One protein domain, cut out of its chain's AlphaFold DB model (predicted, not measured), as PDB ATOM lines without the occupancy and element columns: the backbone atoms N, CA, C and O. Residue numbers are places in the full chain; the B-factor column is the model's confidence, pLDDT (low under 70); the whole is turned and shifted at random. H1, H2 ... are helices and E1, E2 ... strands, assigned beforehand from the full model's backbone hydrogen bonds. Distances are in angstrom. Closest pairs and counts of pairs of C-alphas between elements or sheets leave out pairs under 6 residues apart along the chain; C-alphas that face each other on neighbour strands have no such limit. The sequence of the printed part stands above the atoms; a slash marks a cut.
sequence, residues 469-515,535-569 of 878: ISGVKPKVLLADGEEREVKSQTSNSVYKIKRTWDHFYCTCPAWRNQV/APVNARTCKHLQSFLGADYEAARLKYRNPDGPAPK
ATOM      1  N   ILE A 469     151.869 163.795  24.245       75.00
ATOM      2  CA  ILE A 469     152.764 164.919  23.940       75.00
ATOM      3  C   ILE A 469     154.164 164.368  23.699       75.00
ATOM      4  O   ILE A 469     154.821 163.887  24.622       75.00
ATOM      5  N   SER A 470     154.637 164.471  22.455       68.69
ATOM      6  CA  SER A 470     155.986 164.050  22.043       68.69
ATOM      7  C   SER A 470     156.321 162.587  22.395       68.69
ATOM      8  O   SER A 470     157.434 162.308  22.842       68.69
ATOM      9  N   GLY A 471     155.368 161.663  22.225       72.25
ATOM     10  CA  GLY A 471     155.538 160.243  22.564       72.25
ATOM     11  C   GLY A 471     155.270 159.889  24.032       72.25
ATOM     12  O   GLY A 471     155.513 158.756  24.439       72.25
ATOM     13  N   VAL A 472     154.809 160.840  24.856       80.31
ATOM     14  CA  VAL A 472     154.548 160.628  26.287       80.31
ATOM     15  C   VAL A 472     153.063 160.828  26.592       80.31
ATOM     16  O   VAL A 472     152.505 161.883  26.291       80.31
ATOM     17  N   LYS A 473     152.434 159.836  27.231       83.44
ATOM     18  CA  LYS A 473     151.029 159.871  27.682       83.44
ATOM     19  C   LYS A 473     150.926 160.269  29.166       83.44
ATOM     20  O   LYS A 473     151.853 159.981  29.930       83.44
ATOM     21  N   PRO A 474     149.841 160.930  29.611       86.12
ATOM     22  CA  PRO A 474     149.672 161.311  31.010       86.12
ATOM     23  C   PRO A 474     149.309 160.105  31.883       86.12
ATOM     24  O   PRO A 474     148.506 159.260  31.501       86.12
ATOM     25  N   LYS A 475     149.828 160.069  33.117       83.88
ATOM     26  CA  LYS A 475     149.509 159.037  34.122       83.88
ATOM     27  C   LYS A 475     148.018 158.982  34.490       83.88
ATOM     28  O   LYS A 475     147.523 157.931  34.883       83.88
ATOM     29  N   VAL A 476     147.320 160.112  34.392       81.75
ATOM     30  CA  VAL A 476     145.858 160.197  34.471       81.75
ATOM     31  C   VAL A 476     145.404 161.159  33.384       81.75
ATOM     32  O   VAL A 476     145.670 162.360  33.472       81.75
ATOM     33  N   LEU A 477     144.728 160.638  32.361       79.50
ATOM     34  CA  LEU A 477     144.015 161.467  31.396       79.50
ATOM     35  C   LEU A 477     142.727 161.985  32.057       79.50
ATOM     36  O   LEU A 477     142.000 161.227  32.693       79.50
ATOM     37  N   LEU A 478     142.482 163.286  31.931       80.06
ATOM     38  CA  LEU A 478     141.219 163.935  32.290       80.06
ATOM     39  C   LEU A 478     140.457 164.230  30.996       80.06
ATOM     40  O   LEU A 478     141.088 164.648  30.021       80.06
ATOM     41  N   ALA A 479     139.134 164.105  31.000       77.69
ATOM     42  CA  ALA A 479     138.289 164.649  29.934       77.69
ATOM     43  C   ALA A 479     138.251 166.193  29.984       77.69
ATOM     44  O   ALA A 479     138.640 166.804  30.988       77.69
ATOM     45  N   ASP A 480     137.780 166.855  28.919       74.50
ATOM     46  CA  ASP A 480     137.545 168.304  28.989       74.50
ATOM     47  C   ASP A 480     136.507 168.644  30.075       74.50
ATOM     48  O   ASP A 480     135.517 167.943  30.276       74.50
ATOM     49  N   GLY A 481     136.763 169.720  30.817       70.31
ATOM     50  CA  GLY A 481     135.943 170.175  31.934       70.31
ATOM     51  C   GLY A 481     136.074 169.359  33.228       70.31
ATOM     52  O   GLY A 481     135.650 169.862  34.275       70.31
ATOM     53  N   GLU A 482     136.670 168.162  33.204       79.50
ATOM     54  CA  GLU A 482     136.739 167.259  34.361       79.50
ATOM     55  C   GLU A 482     137.550 167.857  35.528       79.50
ATOM     56  O   GLU A 482     138.608 168.470  35.345       79.50
ATOM     57  N   GLU A 483     137.055 167.656  36.755       86.62
ATOM     58  CA  GLU A 483     137.729 168.014  38.006       86.62
ATOM     59  C   GLU A 483     138.039 166.774  38.847       86.62
ATOM     60  O   GLU A 483     137.154 165.976  39.146       86.62
ATOM     61  N   ARG A 484     139.285 166.662  39.322       86.00
ATOM     62  CA  ARG A 484     139.707 165.660  40.310       86.00
ATOM     63  C   ARG A 484     140.318 166.327  41.532       86.00
ATOM     64  O   ARG A 484     141.039 167.323  41.434       86.00
ATOM     65  N   GLU A 485     140.049 165.755  42.699       89.38
ATOM     66  CA  GLU A 485     140.648 166.204  43.953       89.38
ATOM     67  C   GLU A 485     141.958 165.460  44.229       89.38
ATOM     68  O   GLU A 485     142.039 164.237  44.134       89.38
ATOM     69  N   VAL A 486     142.995 166.212  44.592       87.06
ATOM     70  CA  VAL A 486     144.326 165.707  44.930       87.06
ATOM     71  C   VAL A 486     144.720 166.170  46.327       87.06
ATOM     72  O   VAL A 486     144.663 167.356  46.662       87.06
ATOM     73  N   LYS A 487     145.142 165.220  47.163       84.75
ATOM     74  CA  LYS A 487     145.681 165.517  48.493       84.75
ATOM     75  C   LYS A 487     147.103 166.066  48.358       84.75
ATOM     76  O   LYS A 487     147.895 165.592  47.544       84.75
ATOM     77  N   SER A 488     147.419 167.079  49.153       80.19
ATOM     78  CA  SER A 488     148.759 167.649  49.254       80.19
ATOM     79  C   SER A 488     149.754 166.602  49.760       80.19
ATOM     80  O   SER A 488     149.494 165.896  50.729       80.19
ATOM     81  N   GLN A 489     150.929 166.528  49.133       71.81
ATOM     82  CA  GLN A 489     152.015 165.643  49.581       71.81
ATOM     83  C   GLN A 489     152.715 166.150  50.856       71.81
ATOM     84  O   GLN A 489     153.582 165.469  51.396       71.81
ATOM     85  N   THR A 490     152.401 167.370  51.308       70.94
ATOM     86  CA  THR A 490     153.106 168.056  52.405       70.94
ATOM     87  C   THR A 490     152.166 168.691  53.438       70.94
ATOM     88  O   THR A 490     152.615 169.492  54.253       70.94
ATOM     89  N   SER A 491     150.862 168.405  53.386       77.50
ATOM     90  CA  SER A 491     149.855 168.879  54.347       77.50
ATOM     91  C   SER A 491     148.552 168.085  54.202       77.50
ATOM     92  O   SER A 491     148.316 167.471  53.169       77.50
ATOM     93  N   ASN A 492     147.633 168.189  55.165       79.44
ATOM     94  CA  ASN A 492     146.277 167.623  55.039       79.44
ATOM     95  C   ASN A 492     145.358 168.427  54.085       79.44
ATOM     96  O   ASN A 492     144.141 168.257  54.091       79.44
ATOM     97  N   SER A 493     145.912 169.338  53.279       84.75
ATOM     98  CA  SER A 493     145.148 170.191  52.363       84.75
ATOM     99  C   SER A 493     144.724 169.420  51.113       84.75
ATOM    100  O   SER A 493     145.560 168.793  50.463       84.75
ATOM    101  N   VAL A 494     143.454 169.529  50.727       86.81
ATOM    102  CA  VAL A 494     142.966 169.056  49.425       86.81
ATOM    103  C   VAL A 494     143.015 170.209  48.421       86.81
ATOM    104  O   VAL A 494     142.645 171.342  48.735       86.81
ATOM    105  N   TYR A 495     143.485 169.925  47.211       87.44
ATOM    106  CA  TYR A 495     143.455 170.836  46.073       87.44
ATOM    107  C   TYR A 495     142.690 170.188  44.921       87.44
ATOM    108  O   TYR A 495     142.606 168.969  44.830       87.44
ATOM    109  N   LYS A 496     142.161 171.002  44.013       88.12
ATOM    110  CA  LYS A 496     141.522 170.523  42.787       88.12
ATOM    111  C   LYS A 496     142.477 170.676  41.615       88.12
ATOM    112  O   LYS A 496     143.145 171.711  41.508       88.12
ATOM    113  N   ILE A 497     142.516 169.668  40.753       88.44
ATOM    114  CA  ILE A 497     143.025 169.766  39.387       88.44
ATOM    115  C   ILE A 497     141.812 169.780  38.457       88.44
ATOM    116  O   ILE A 497     140.893 168.985  38.640       88.44
ATOM    117  N   LYS A 498     141.804 170.695  37.485       85.62
ATOM    118  CA  LYS A 498     140.793 170.757  36.420       85.62
ATOM    119  C   LYS A 498     141.498 170.722  35.073       85.62
ATOM    120  O   LYS A 498     142.454 171.481  34.903       85.62
ATOM    121  N   ARG A 499     141.020 169.918  34.124       81.19
ATOM    122  CA  ARG A 499     141.373 170.097  32.709       81.19
ATOM    123  C   ARG A 499     140.371 171.045  32.060       81.19
ATOM    124  O   ARG A 499     139.170 170.947  32.296       81.19
ATOM    125  N   THR A 500     140.870 171.959  31.241       74.56
ATOM    126  CA  THR A 500     140.051 172.743  30.313       74.56
ATOM    127  C   THR A 500     140.798 172.833  28.997       74.56
ATOM    128  O   THR A 500     141.824 173.512  28.933       74.56
ATOM    129  N   TRP A 501     140.292 172.147  27.976       66.12
ATOM    130  CA  TRP A 501     140.855 172.057  26.631       66.12
ATOM    131  C   TRP A 501     142.349 171.717  26.677       66.12
ATOM    132  O   TRP A 501     142.729 170.565  26.880       66.12
ATOM    133  N   ASP A 502     143.181 172.748  26.558       66.19
ATOM    134  CA  ASP A 502     144.597 172.699  26.227       66.19
ATOM    135  C   ASP A 502     145.537 172.892  27.436       66.19
ATOM    136  O   ASP A 502     146.765 172.905  27.286       66.19
ATOM    137  N   HIS A 503     144.979 173.018  28.648       73.94
ATOM    138  CA  HIS A 503     145.749 173.160  29.882       73.94
ATOM    139  C   HIS A 503     145.069 172.603  31.144       73.94
ATOM    140  O   HIS A 503     143.864 172.346  31.202       73.94
ATOM    141  N   PHE A 504     145.886 172.444  32.191       83.94
ATOM    142  CA  PHE A 504     145.468 171.967  33.506       83.94
ATOM    143  C   PHE A 504     145.621 173.062  34.568       83.94
ATOM    144  O   PHE A 504     146.718 173.583  34.799       83.94
ATOM    145  N   TYR A 505     144.533 173.365  35.268       84.81
ATOM    146  CA  TYR A 505     144.528 174.193  36.470       84.81
ATOM    147  C   TYR A 505     144.888 173.368  37.704       84.81
ATOM    148  O   TYR A 505     144.474 172.219  37.826       84.81
ATOM    149  N   CYS A 506     145.551 173.982  38.689       86.69
ATOM    150  CA  CYS A 506     145.614 173.448  40.052       86.69
ATOM    151  C   CYS A 506     145.317 174.550  41.081       86.69
ATOM    152  O   CYS A 506     145.894 175.637  41.029       86.69
ATOM    153  N   THR A 507     144.452 174.284  42.064       87.31
ATOM    154  CA  THR A 507     144.087 175.289  43.082       87.31
ATOM    155  C   THR A 507     145.166 175.530  44.147       87.31
ATOM    156  O   THR A 507     144.979 176.378  45.024       87.31
ATOM    157  N   CYS A 508     146.313 174.844  44.089       83.12
ATOM    158  CA  CYS A 508     147.363 175.008  45.091       83.12
ATOM    159  C   CYS A 508     148.099 176.367  44.971       83.12
ATOM    160  O   CYS A 508     148.274 176.892  43.863       83.12
ATOM    161  N   PRO A 509     148.596 176.945  46.085       80.06
ATOM    162  CA  PRO A 509     149.308 178.227  46.057       80.06
ATOM    163  C   PRO A 509     150.554 178.232  45.162       80.06
ATOM    164  O   PRO A 509     150.854 179.247  44.539       80.06
ATOM    165  N   ALA A 510     151.258 177.098  45.057       78.75
ATOM    166  CA  ALA A 510     152.468 176.978  44.244       78.75
ATOM    167  C   ALA A 510     152.200 177.148  42.736       78.75
ATOM    168  O   ALA A 510     153.025 177.738  42.043       78.75
ATOM    169  N   TRP A 511     151.050 176.668  42.245       84.44
ATOM    170  CA  TRP A 511     150.609 176.826  40.853       84.44
ATOM    171  C   TRP A 511     150.020 178.227  40.607       84.44
ATOM    172  O   TRP A 511     150.326 178.887  39.613       84.44
ATOM    173  N   ARG A 512     149.220 178.736  41.555       78.69
ATOM    174  CA  ARG A 512     148.603 180.075  41.470       78.69
ATOM    175  C   ARG A 512     149.631 181.215  41.453       78.69
ATOM    176  O   ARG A 512     149.480 182.148  40.667       78.69
ATOM    177  N   ASN A 513     150.690 181.118  42.258       74.25
ATOM    178  CA  ASN A 513     151.644 182.208  42.512       74.25
ATOM    179  C   ASN A 513     152.978 182.026  41.757       74.25
ATOM    180  O   ASN A 513     154.054 182.287  42.299       74.25
ATOM    181  N   GLN A 514     152.918 181.502  40.532       70.12
ATOM    182  CA  GLN A 514     154.095 181.063  39.785       70.12
ATOM    183  C   GLN A 514     154.696 182.171  38.910       70.12
ATOM    184  O   GLN A 514     153.971 182.882  38.211       70.12
ATOM    185  N   VAL A 515     156.024 182.301  38.940       55.06
ATOM    186  CA  VAL A 515     156.768 183.403  38.308       55.06
ATOM    187  C   VAL A 515     157.864 182.881  37.385       55.06
ATOM    188  O   VAL A 515     158.487 181.853  37.662       55.06
ATOM    189  N   ALA A 535     154.382 183.252  35.221       57.75
ATOM    190  CA  ALA A 535     154.412 182.159  34.243       57.75
ATOM    191  C   ALA A 535     153.083 182.102  33.449       57.75
ATOM    192  O   ALA A 535     152.018 182.260  34.077       57.75
ATOM    193  N   PRO A 536     153.110 181.856  32.117       64.62
ATOM    194  CA  PRO A 536     151.913 181.619  31.303       64.62
ATOM    195  C   PRO A 536     151.009 180.560  31.936       64.62
ATOM    196  O   PRO A 536     151.508 179.591  32.499       64.62
ATOM    197  N   VAL A 537     149.685 180.745  31.905       69.44
ATOM    198  CA  VAL A 537     148.753 179.914  32.699       69.44
ATOM    199  C   VAL A 537     148.810 178.437  32.291       69.44
ATOM    200  O   VAL A 537     148.885 177.560  33.147       69.44
ATOM    201  N   ASN A 538     148.877 178.185  30.986       71.44
ATOM    202  CA  ASN A 538     149.129 176.885  30.372       71.44
ATOM    203  C   ASN A 538     150.537 176.326  30.666       71.44
ATOM    204  O   ASN A 538     150.681 175.117  30.831       71.44
ATOM    205  N   ALA A 539     151.560 177.170  30.819       73.81
ATOM    206  CA  ALA A 539     152.929 176.773  31.169       73.81
ATOM    207  C   ALA A 539     153.204 176.700  32.689       73.81
ATOM    208  O   ALA A 539     154.357 176.767  33.118       73.81
ATOM    209  N   ARG A 540     152.168 176.575  33.531       84.94
ATOM    210  CA  ARG A 540     152.319 176.377  34.983       84.94
ATOM    211  C   ARG A 540     152.339 174.906  35.367       84.94
ATOM    212  O   ARG A 540     151.569 174.106  34.842       84.94
ATOM    213  N   THR A 541     153.161 174.595  36.364       86.81
ATOM    214  CA  THR A 541     153.370 173.258  36.929       86.81
ATOM    215  C   THR A 541     153.283 173.270  38.452       86.81
ATOM    216  O   THR A 541     153.444 174.306  39.093       86.81
ATOM    217  N   CYS A 542     153.047 172.133  39.096       87.25
ATOM    218  CA  CYS A 542     153.277 171.996  40.537       87.25
ATOM    219  C   CYS A 542     153.491 170.531  40.913       87.25
ATOM    220  O   CYS A 542     153.146 169.645  40.137       87.25
ATOM    221  N   LYS A 543     153.988 170.264  42.128       86.25
ATOM    222  CA  LYS A 543     154.195 168.888  42.612       86.25
ATOM    223  C   LYS A 543     152.946 168.008  42.493       86.25
ATOM    224  O   LYS A 543     153.069 166.848  42.130       86.25
ATOM    225  N   HIS A 544     151.755 168.561  42.745       87.19
ATOM    226  CA  HIS A 544     150.503 167.813  42.599       87.19
ATOM    227  C   HIS A 544     150.241 167.446  41.135       87.19
ATOM    228  O   HIS A 544     149.947 166.292  40.847       87.19
ATOM    229  N   LEU A 545     150.422 168.397  40.213       85.75
ATOM    230  CA  LEU A 545     150.225 168.192  38.779       85.75
ATOM    231  C   LEU A 545     151.255 167.203  38.203       85.75
ATOM    232  O   LEU A 545     150.871 166.257  37.527       85.75
ATOM    233  N   GLN A 546     152.525 167.328  38.604       87.25
ATOM    234  CA  GLN A 546     153.606 166.370  38.321       87.25
ATOM    235  C   GLN A 546     153.299 164.966  38.870       87.25
ATOM    236  O   GLN A 546     153.567 163.970  38.207       87.25
ATOM    237  N   SER A 547     152.717 164.857  40.070       86.25
ATOM    238  CA  SER A 547     152.355 163.558  40.659       86.25
ATOM    239  C   SER A 547     151.098 162.921  40.058       86.25
ATOM    240  O   SER A 547     150.941 161.704  40.138       86.25
ATOM    241  N   PHE A 548     150.215 163.739  39.479       87.69
ATOM    242  CA  PHE A 548     148.925 163.332  38.926       87.69
ATOM    243  C   PHE A 548     149.040 162.959  37.441       87.69
ATOM    244  O   PHE A 548     148.611 161.881  37.052       87.69
ATOM    245  N   LEU A 549     149.691 163.804  36.635       85.81
ATOM    246  CA  LEU A 549     149.917 163.570  35.203       85.81
ATOM    247  C   LEU A 549     151.198 162.774  34.907       85.81
ATOM    248  O   LEU A 549     151.379 162.322  33.783       85.81
ATOM    249  N   GLY A 550     152.081 162.584  35.890       86.38
ATOM    250  CA  GLY A 550     153.424 162.035  35.681       86.38
ATOM    251  C   GLY A 550     154.450 163.135  35.389       86.38
ATOM    252  O   GLY A 550     154.152 164.129  34.725       86.38
ATOM    253  N   ALA A 551     155.666 162.978  35.918       84.12
ATOM    254  CA  ALA A 551     156.700 164.010  35.837       84.12
ATOM    255  C   ALA A 551     157.214 164.213  34.403       84.12
ATOM    256  O   ALA A 551     157.444 165.350  33.994       84.12
ATOM    257  N   ASP A 552     157.345 163.129  33.639       80.94
ATOM    258  CA  ASP A 552     157.901 163.135  32.284       80.94
ATOM    259  C   ASP A 552     156.906 163.713  31.270       80.94
ATOM    260  O   ASP A 552     157.270 164.577  30.471       80.94
ATOM    261  N   TYR A 553     155.623 163.347  31.385       85.69
ATOM    262  CA  TYR A 553     154.537 163.986  30.636       85.69
ATOM    263  C   TYR A 553     154.444 165.481  30.959       85.69
ATOM    264  O   TYR A 553     154.364 166.314  30.063       85.69
ATOM    265  N   GLU A 554     154.495 165.853  32.241       83.69
ATOM    266  CA  GLU A 554     154.445 167.257  32.651       83.69
ATOM    267  C   GLU A 554     155.665 168.049  32.140       83.69
ATOM    268  O   GLU A 554     155.527 169.211  31.759       83.69
ATOM    269  N   ALA A 555     156.846 167.428  32.049       81.81
ATOM    270  CA  ALA A 555     158.025 168.025  31.423       81.81
ATOM    271  C   ALA A 555     157.856 168.196  29.900       81.81
ATOM    272  O   ALA A 555     158.176 169.264  29.370       81.81
ATOM    273  N   ALA A 556     157.305 167.194  29.203       80.88
ATOM    274  CA  ALA A 556     156.965 167.284  27.781       80.88
ATOM    275  C   ALA A 556     155.925 168.392  27.525       80.88
ATOM    276  O   ALA A 556     156.138 169.255  26.673       80.88
ATOM    277  N   ARG A 557     154.860 168.446  28.335       84.69
ATOM    278  CA  ARG A 557     153.806 169.471  28.293       84.69
ATOM    279  C   ARG A 557     154.357 170.877  28.505       84.69
ATOM    280  O   ARG A 557     153.999 171.784  27.758       84.69
ATOM    281  N   LEU A 558     155.239 171.074  29.487       80.19
ATOM    282  CA  LEU A 558     155.899 172.365  29.712       80.19
ATOM    283  C   LEU A 558     156.754 172.791  28.515       80.19
ATOM    284  O   LEU A 558     156.708 173.956  28.129       80.19
ATOM    285  N   LYS A 559     157.501 171.858  27.915       77.50
ATOM    286  CA  LYS A 559     158.359 172.136  26.758       77.50
ATOM    287  C   LYS A 559     157.550 172.421  25.487       77.50
ATOM    288  O   LYS A 559     157.923 173.302  24.726       77.50
ATOM    289  N   TYR A 560     156.421 171.740  25.291       76.44
ATOM    290  CA  TYR A 560     155.482 172.000  24.195       76.44
ATOM    291  C   TYR A 560     154.767 173.354  24.355       76.44
ATOM    292  O   TYR A 560     154.658 174.117  23.401       76.44
ATOM    293  N   ARG A 561     154.282 173.683  25.563       74.00
ATOM    294  CA  ARG A 561     153.499 174.912  25.824       74.00
ATOM    295  C   ARG A 561     154.367 176.163  26.048       74.00
ATOM    296  O   ARG A 561     153.824 177.259  26.151       74.00
ATOM    297  N   ASN A 562     155.691 176.018  26.149       69.81
ATOM    298  CA  ASN A 562     156.638 177.117  26.372       69.81
ATOM    299  C   ASN A 562     158.041 176.788  25.801       69.81
ATOM    300  O   ASN A 562     158.994 176.689  26.577       69.81
ATOM    301  N   PRO A 563     158.182 176.586  24.473       65.31
ATOM    302  CA  PRO A 563     159.410 176.063  23.859       65.31
ATOM    303  C   PRO A 563     160.640 176.957  24.066       65.31
ATOM    304  O   PRO A 563     161.707 176.452  24.410       65.31
ATOM    305  N   ASP A 564     160.476 178.275  23.924       55.72
ATOM    306  CA  ASP A 564     161.563 179.266  24.002       55.72
ATOM    307  C   ASP A 564     161.624 180.011  25.352       55.72
ATOM    308  O   ASP A 564     162.459 180.893  25.557       55.72
ATOM    309  N   GLY A 565     160.713 179.703  26.283       57.16
ATOM    310  CA  GLY A 565     160.548 180.452  27.529       57.16
ATOM    311  C   GLY A 565     161.247 179.819  28.743       57.16
ATOM    312  O   GLY A 565     161.417 178.601  28.815       57.16
ATOM    313  N   PRO A 566     161.605 180.615  29.769       55.75
ATOM    314  CA  PRO A 566     162.256 180.101  30.969       55.75
ATOM    315  C   PRO A 566     161.333 179.156  31.750       55.75
ATOM    316  O   PRO A 566     160.157 179.453  31.971       55.75
ATOM    317  N   ALA A 567     161.884 178.032  32.214       57.47
ATOM    318  CA  ALA A 567     161.131 177.025  32.957       57.47
ATOM    319  C   ALA A 567     160.486 177.614  34.234       57.47
ATOM    320  O   ALA A 567     161.165 178.324  34.991       57.47
ATOM    321  N   PRO A 568     159.204 177.307  34.515       58.97
ATOM    322  CA  PRO A 568     158.482 177.862  35.654       58.97
ATOM    323  C   PRO A 568     159.102 177.425  36.985       58.97
ATOM    324  O   PRO A 568     159.377 176.246  37.216       58.97
ATOM    325  N   LYS A 569     159.287 178.376  37.906       56.69
ATOM    326  CA  LYS A 569     159.859 178.124  39.237       56.69
ATOM    327  C   LYS A 569     158.917 178.656  40.319       56.69
ATOM    328  O   LYS A 569     158.260 179.685  40.158       56.69
TER     329      LYS A 569
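This is residues 469 to 515 and 535 to 569 of the 878 residues of the protein "Predicted protein" of Laccaria bicolor (strain S238N-H82 / ATCC MYA-4686) (UniProt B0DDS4). A small three-stranded wall, the meander E1 E2 E3 with each strand antiparallel to the one before, has H2 over one face and H3 beyond H2. The printed part has 82 residues with three named strands, then three named helices; the class is mixed, with under half of the residues in named elements. It is compact, radius of gyration of the C-alphas 12.0 A, spanning 36 by 27 by 20 A.

After residues 469 to 482, E1 is residues 483 to 487, from C-alpha 483 at (137.729, 168.014, 38.006). E2 is 494 to 500, 19.7 A long; E3 503 to 506; H1 509 to 512; H2 543 to 549; H3 551 to 561, 15.1 A, ending at C-alpha 561 (153.499, 174.912, 25.824).

Hairpin E1 and E2 has N 484 and O 497 within hydrogen-bond range, 2.9 A; hairpin E2 and E3 has N 505 and O 498, 2.8 A. H2 is on the sheet, height 8.7 A; its closest C-alphas to E1 are His 544 and Val 486, 6.9 A. H3 is close to H2 but not clearly touching, about perpendicular at 89 degrees; the closest C-alphas are Gln 546 and Glu 554, 5.8 A. H1 is only just not on the sheet, with 4 pairs of C-alphas within 10 A. H2 and H3 have every O i to N i+4 pair within range; H1 is too short for one.

Residues 516 to 534 are not printed; C-alphas 515 and 535 are 4.9 A apart. Of the links printed whole, none is long. Low-confidence residues include 562 to 569.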